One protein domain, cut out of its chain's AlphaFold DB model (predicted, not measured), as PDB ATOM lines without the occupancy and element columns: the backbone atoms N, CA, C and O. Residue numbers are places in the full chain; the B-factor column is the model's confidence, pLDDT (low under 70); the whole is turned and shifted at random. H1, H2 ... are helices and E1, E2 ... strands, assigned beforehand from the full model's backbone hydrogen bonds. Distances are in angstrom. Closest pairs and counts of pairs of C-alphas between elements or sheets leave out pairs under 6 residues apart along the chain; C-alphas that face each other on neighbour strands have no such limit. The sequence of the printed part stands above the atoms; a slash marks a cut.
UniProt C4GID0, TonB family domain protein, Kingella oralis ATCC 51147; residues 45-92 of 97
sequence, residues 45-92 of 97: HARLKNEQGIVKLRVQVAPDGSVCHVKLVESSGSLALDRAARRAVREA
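This is residues 45 to 92 of the 97 residues of the protein "TonB family domain protein" of Kingella oralis ATCC 51147 (UniProt C4GID0). A two-stranded hairpin, E1 and E2, has the helix H2 packed along one face; the short helix H1 lies toward the end opposite the hairpin's turn. The printed part has 48 residues, in the order H1, E1, E2, H2, with an antiparallel sheet E1 - E2, and is mixed, helices and strands. It is loose, with a radius of gyration of the C-alphas of 12.1 A and spans of 39 by 18 by 12 A.

Look first at the hairpin of E1, residues 56 to 61, and E2, residues 67 to 74, antiparallel at 163 degrees; N 58 and O 71 are 2.8 A apart, within hydrogen-bond range. Next find H2, residues 79 to 91: its closest C-alphas to E2 are those of Arg 90 and Val 67, 6.1 A apart, and to E1 those of Arg 86 and Leu 57, 7.6 A. H1, residues 45 to 48, is apart from E2, and only just apart from H2, at 8.1 A. In H2 every O i to N i+4 pair is within hydrogen-bond range; H1 is too short for such a pair, and its one O i to N i+3 pair is not within range.

Find C-alpha 56 at (70.437, 90.539, 189.440); from there E1 runs 15.8 A, and E2 runs 18.7 A. H2 runs 18.5 A to C-alpha 91 at (83.908, 94.085, 198.348), and H1 5.2 A.

The C-alphas farthest apart, of Lys 49 and Pro 63, are 39.6 A apart. The printed part has no cut and no long link. Residues 45 to 54 have pLDDT under 70.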
ATOM      1  N   HIS A  45      83.174 104.303 180.507       49.69
ATOM      2  CA  HIS A  45      82.840 103.737 179.197       49.69
ATOM      3  C   HIS A  45      81.358 103.352 179.046       49.69
ATOM      4  O   HIS A  45      80.828 103.464 177.944       49.69
ATOM      5  N   ALA A  46      80.687 102.928 180.123       50.28
ATOM      6  CA  ALA A  46      79.262 102.595 180.116       50.28
ATOM      7  C   ALA A  46      78.397 103.867 180.119       50.28
ATOM      8  O   ALA A  46      77.392 103.941 179.411       50.28
ATOM      9  N   ARG A  47      78.851 104.920 180.818       51.38
ATOM     10  CA  ARG A  47      78.222 106.252 180.803       51.38
ATOM     11  C   ARG A  47      78.281 106.905 179.419       51.38
ATOM     12  O   ARG A  47      77.281 107.445 178.960       51.38
ATOM     13  N   LEU A  48      79.427 106.824 178.741       50.38
ATOM     14  CA  LEU A  48      79.638 107.414 177.412       50.38
ATOM     15  C   LEU A  48      78.887 106.681 176.287       50.38
ATOM     16  O   LEU A  48      78.639 107.271 175.238       50.38
ATOM     17  N   LYS A  49      78.513 105.413 176.497       50.56
ATOM     18  CA  LYS A  49      77.802 104.581 175.513       50.56
ATOM     19  C   LYS A  49      76.301 104.420 175.777       50.56
ATOM     20  O   LYS A  49      75.650 103.688 175.039       50.56
ATOM     21  N   ASN A  50      75.746 105.088 176.794       52.59
ATOM     22  CA  ASN A  50      74.380 104.842 177.289       52.59
ATOM     23  C   ASN A  50      74.117 103.365 177.649       52.59
ATOM     24  O   ASN A  50      72.982 102.896 177.580       52.59
ATOM     25  N   GLU A  51      75.148 102.615 178.041       47.50
ATOM     26  CA  GLU A  51      74.990 101.224 178.466       47.50
ATOM     27  C   GLU A  51      74.452 101.217 179.904       47.50
ATOM     28  O   GLU A  51      75.198 101.329 180.875       47.50
ATOM     29  N   GLN A  52      73.128 101.128 180.030       52.53
ATOM     30  CA  GLN A  52      72.421 100.913 181.290       52.53
ATOM     31  C   GLN A  52      71.768  99.533 181.281       52.53
ATOM     32  O   GLN A  52      71.234  99.096 180.264       52.53
ATOM     33  N   GLY A  53      71.791  98.848 182.420       61.03
ATOM     34  CA  GLY A  53      71.161  97.542 182.555       61.03
ATOM     35  C   GLY A  53      71.103  97.087 184.005       61.03
ATOM     36  O   GLY A  53      71.938  97.463 184.826       61.03
ATOM     37  N   ILE A  54      70.093  96.282 184.322       68.19
ATOM     38  CA  ILE A  54      69.891  95.735 185.663       68.19
ATOM     39  C   ILE A  54      70.629  94.400 185.746       68.19
ATOM     40  O   ILE A  54      70.377  93.498 184.952       68.19
ATOM     41  N   VAL A  55      71.528  94.265 186.721       77.75
ATOM     42  CA  VAL A  55      72.170  92.987 187.054       77.75
ATOM     43  C   VAL A  55      71.504  92.436 188.307       77.75
ATOM     44  O   VAL A  55      71.531  93.086 189.351       77.75
ATOM     45  N   LYS A  56      70.947  91.223 188.241       76.12
ATOM     46  CA  LYS A  56      70.437  90.539 189.440       76.12
ATOM     47  C   LYS A  56      71.442  89.510 189.918       76.12
ATOM     48  O   LYS A  56      71.794  88.575 189.194       76.12
ATOM     49  N   LEU A  57      71.878  89.665 191.163       81.31
ATOM     50  CA  LEU A  57      72.798  88.753 191.831       81.31
ATOM     51  C   LEU A  57      72.098  88.092 193.015       81.31
ATOM     52  O   LEU A  57      71.403  88.750 193.783       81.31
ATOM     53  N   ARG A  58      72.312  86.786 193.175       79.88
ATOM     54  CA  ARG A  58      72.001  86.066 194.410       79.88
ATOM     55  C   ARG A  58      73.280  85.964 195.221       79.88
ATOM     56  O   ARG A  58      74.275  85.430 194.728       79.88
ATOM     57  N   VAL A  59      73.233  86.470 196.445       82.81
ATOM     58  CA  VAL A  59      74.381  86.550 197.348       82.81
ATOM     59  C   VAL A  59      74.089  85.703 198.574       82.81
ATOM     60  O   VAL A  59      72.993  85.768 199.120       82.81
ATOM     61  N   GLN A  60      75.053  84.885 198.976       81.44
ATOM     62  CA  GLN A  60      75.028  84.178 200.247       81.44
ATOM     63  C   GLN A  60      76.046  84.833 201.168       81.44
ATOM     64  O   GLN A  60      77.226  84.916 200.817       81.44
ATOM     65  N   VAL A  61      75.572  85.290 202.321       79.81
ATOM     66  CA  VAL A  61      76.367  85.978 203.337       79.81
ATOM     67  C   VAL A  61      76.502  85.054 204.547       79.81
ATOM     68  O   VAL A  61      75.527  84.409 204.936       79.81
ATOM     69  N   ALA A  62      77.706  84.939 205.098       78.69
ATOM     70  CA  ALA A  62      77.955  84.214 206.338       78.69
ATOM     71  C   ALA A  62      77.516  85.027 207.570       78.69
ATOM     72  O   ALA A  62      77.359  86.245 207.491       78.69
ATOM     73  N   PRO A  63      77.372  84.381 208.743       76.69
ATOM     74  CA  PRO A  63      77.041  85.067 209.995       76.69
ATOM     75  C   PRO A  63      78.059  86.132 210.439       76.69
ATOM     76  O   PRO A  63      77.775  86.906 211.342       76.69
ATOM     77  N   ASP A  64      79.250  86.176 209.838       76.50
ATOM     78  CA  ASP A  64      80.270  87.205 210.075       76.50
ATOM     79  C   ASP A  64      80.126  88.431 209.147       76.50
ATOM     80  O   ASP A  64      80.941  89.353 209.208       76.50
ATOM     81  N   GLY A  65      79.110  88.446 208.276       72.69
ATOM     82  CA  GLY A  65      78.871  89.508 207.297       72.69
ATOM     83  C   GLY A  65      79.705  89.396 206.015       72.69
ATOM     84  O   GLY A  65      79.636  90.278 205.152       72.69
ATOM     85  N   SER A  66      80.499  88.327 205.866       78.38
ATOM     86  CA  SER A  66      81.301  88.072 204.668       78.38
ATOM     87  C   SER A  66      80.488  87.394 203.561       78.38
ATOM     88  O   SER A  66      79.542  86.648 203.811       78.38
ATOM     89  N   VAL A  67      80.850  87.637 202.300       82.81
ATOM     90  CA  VAL A  67      80.184  87.006 201.152       82.81
ATOM     91  C   VAL A  67      80.809  85.650 200.848       82.81
ATOM     92  O   VAL A  67      81.938  85.568 200.368       82.81
ATOM     93  N   CYS A  68      80.042  84.578 201.036       84.19
ATOM     94  CA  CYS A  68      80.476  83.214 200.734       84.19
ATOM     95  C   CYS A  68      80.254  82.837 199.270       84.19
ATOM     96  O   CYS A  68      81.049  82.110 198.674       84.19
ATOM     97  N   HIS A  69      79.147  83.294 198.681       82.75
ATOM     98  CA  HIS A  69      78.777  82.903 197.326       82.75
ATOM     99  C   HIS A  69      78.067  84.028 196.582       82.75
ATOM    100  O   HIS A  69      77.210  84.711 197.136       82.75
ATOM    101  N   VAL A  70      78.393  84.189 195.297       84.88
ATOM    102  CA  VAL A  70      77.743  85.153 194.400       84.88
ATOM    103  C   VAL A  70      77.385  84.447 193.104       84.88
ATOM    104  O   VAL A  70      78.269  83.995 192.375       84.88
ATOM    105  N   LYS A  71      76.092  84.397 192.790       86.06
ATOM    106  CA  LYS A  71      75.571  83.823 191.550       86.06
ATOM    107  C   LYS A  71      74.877  84.895 190.721       86.06
ATOM    108  O   LYS A  71      74.045  85.638 191.235       86.06
ATOM    109  N   LEU A  72      75.199  84.949 189.430       83.38
ATOM    110  CA  LEU A  72      74.467  85.776 188.473       83.38
ATOM    111  C   LEU A  72      73.118  85.116 188.181       83.38
ATOM    112  O   LEU A  72      73.077  83.966 187.743       83.38
ATOM    113  N   VAL A  73      72.037  85.832 188.477       83.38
ATOM    114  CA  VAL A  73      70.659  85.399 188.213       83.38
ATOM    115  C   VAL A  73      70.182  85.977 186.889       83.38
ATOM    116  O   VAL A  73      69.593  85.258 186.091       83.38
ATOM    117  N   GLU A  74      70.480  87.251 186.642       78.56
ATOM    118  CA  GLU A  74      70.104  87.948 185.415       78.56
ATOM    119  C   GLU A  74      71.247  88.867 184.984       78.56
ATOM    120  O   GLU A  74      71.757  89.647 185.795       78.56
ATOM    121  N   SER A  75      71.672  88.720 183.727       77.69
ATOM    122  CA  SER A  75      72.693  89.564 183.107       77.69
ATOM    123  C   SER A  75      72.073  90.870 182.634       77.69
ATOM    124  O   SER A  75      70.977  90.875 182.082       77.69
ATOM    125  N   SER A  76      72.829  91.956 182.759       75.06
ATOM    126  CA  SER A  76      72.481  93.250 182.158       75.06
ATOM    127  C   SER A  76      72.564  93.264 180.624       75.06
ATOM    128  O   SER A  76      72.228  94.270 180.006       75.06
ATOM    129  N   GLY A  77      73.072  92.192 180.004       78.50
ATOM    130  CA  GLY A  77      73.440  92.158 178.586       78.50
ATOM    131  C   GLY A  77      74.862  92.659 178.311       78.50
ATOM    132  O   GLY A  77      75.352  92.508 177.194       78.50
ATOM    133  N   SER A  78      75.565  93.186 179.324       77.69
ATOM    134  CA  SER A  78      76.968  93.600 179.238       77.69
ATOM    135  C   SER A  78      77.840  92.818 180.220       77.69
ATOM    136  O   SER A  78      77.698  92.899 181.443       77.69
ATOM    137  N   LEU A  79      78.833  92.104 179.686       80.31
ATOM    138  CA  LEU A  79      79.809  91.366 180.495       80.31
ATOM    139  C   LEU A  79      80.648  92.284 181.399       80.31
ATOM    140  O   LEU A  79      81.158  91.827 182.428       80.31
ATOM    141  N   ALA A  80      80.819  93.553 181.015       76.62
ATOM    142  CA  ALA A  80      81.534  94.545 181.810       76.62
ATOM    143  C   ALA A  80      80.732  94.918 183.066       76.62
ATOM    144  O   ALA A  80      81.272  94.843 184.174       76.62
ATOM    145  N   LEU A  81      79.437  95.211 182.905       74.88
ATOM    146  CA  LEU A  81      78.520  95.522 184.006       74.88
ATOM    147  C   LEU A  81      78.353  94.330 184.954       74.88
ATOM    148  O   LEU A  81      78.500  94.482 186.166       74.88
ATOM    149  N   ASP A  82      78.169  93.121 184.423       80.00
ATOM    150  CA  ASP A  82      78.040  91.916 185.249       80.00
ATOM    151  C   ASP A  82      79.301  91.655 186.091       80.00
ATOM    152  O   ASP A  82      79.236  91.167 187.224       80.00
ATOM    153  N   ARG A  83      80.486  91.958 185.543       83.25
ATOM    154  CA  ARG A  83      81.761  91.815 186.260       83.25
ATOM    155  C   ARG A  83      81.921  92.890 187.331       83.25
ATOM    156  O   ARG A  83      82.341  92.548 188.435       83.25
ATOM    157  N   ALA A  84      81.573  94.138 187.023       78.38
ATOM    158  CA  ALA A  84      81.595  95.238 187.981       78.38
ATOM    159  C   ALA A  84      80.644  94.969 189.156       78.38
ATOM    160  O   ALA A  84      81.067  95.045 190.307       78.38
ATOM    161  N   ALA A  85      79.417  94.525 188.876       80.69
ATOM    162  CA  ALA A  85      78.432  94.166 189.893       80.69
ATOM    163  C   ALA A  85      78.927  93.029 190.803       80.69
ATOM    164  O   ALA A  85      78.882  93.142 192.026       80.69
ATOM    165  N   ARG A  86      79.481  91.948 190.228       84.31
ATOM    166  CA  ARG A  86      80.062  90.850 191.024       84.31
ATOM    167  C   ARG A  86      81.211  91.315 191.913       84.31
ATOM    168  O   ARG A  86      81.360  90.798 193.016       84.31
ATOM    169  N   ARG A  87      82.044  92.238 191.429       83.81
ATOM    170  CA  ARG A  87      83.162  92.779 192.206       83.81
ATOM    171  C   ARG A  87      82.662  93.643 193.362       83.81
ATOM    172  O   ARG A  87      83.088  93.422 194.486       83.81
ATOM    173  N   ALA A  88      81.716  94.537 193.091       79.62
ATOM    174  CA  ALA A  88      81.121  95.405 194.098       79.62
ATOM    175  C   ALA A  88      80.486  94.605 195.241       79.62
ATOM    176  O   ALA A  88      80.742  94.887 196.404       79.62
ATOM    177  N   VAL A  89      79.748  93.541 194.916       81.50
ATOM    178  CA  VAL A  89      79.169  92.648 195.928       81.50
ATOM    179  C   VAL A  89      80.238  91.946 196.763       81.50
ATOM    180  O   VAL A  89      80.057  91.800 197.961       81.50
ATOM    181  N   ARG A  90      81.353  91.506 196.167       80.38
ATOM    182  CA  ARG A  90      82.431  90.843 196.924       80.38
ATOM    183  C   ARG A  90      83.157  91.783 197.884       80.38
ATOM    184  O   ARG A  90      83.666  91.321 198.895       80.38
ATOM    185  N   GLU A  91      83.256  93.058 197.530       78.12
ATOM    186  CA  GLU A  91      83.908  94.085 198.348       78.12
ATOM    187  C   GLU A  91      82.935  94.719 199.361       78.12
ATOM    188  O   GLU A  91      83.368  95.367 200.314       78.12
ATOM    189  N   ALA A  92      81.626  94.510 199.189       71.56
ATOM    190  CA  ALA A  92      80.608  94.981 200.113       71.56
ATOM    191  C   ALA A  92      80.662  94.215 201.442       71.56
ATOM    192  O   ALA A  92      80.850  92.998 201.487       71.56
TER     193      ALA A  92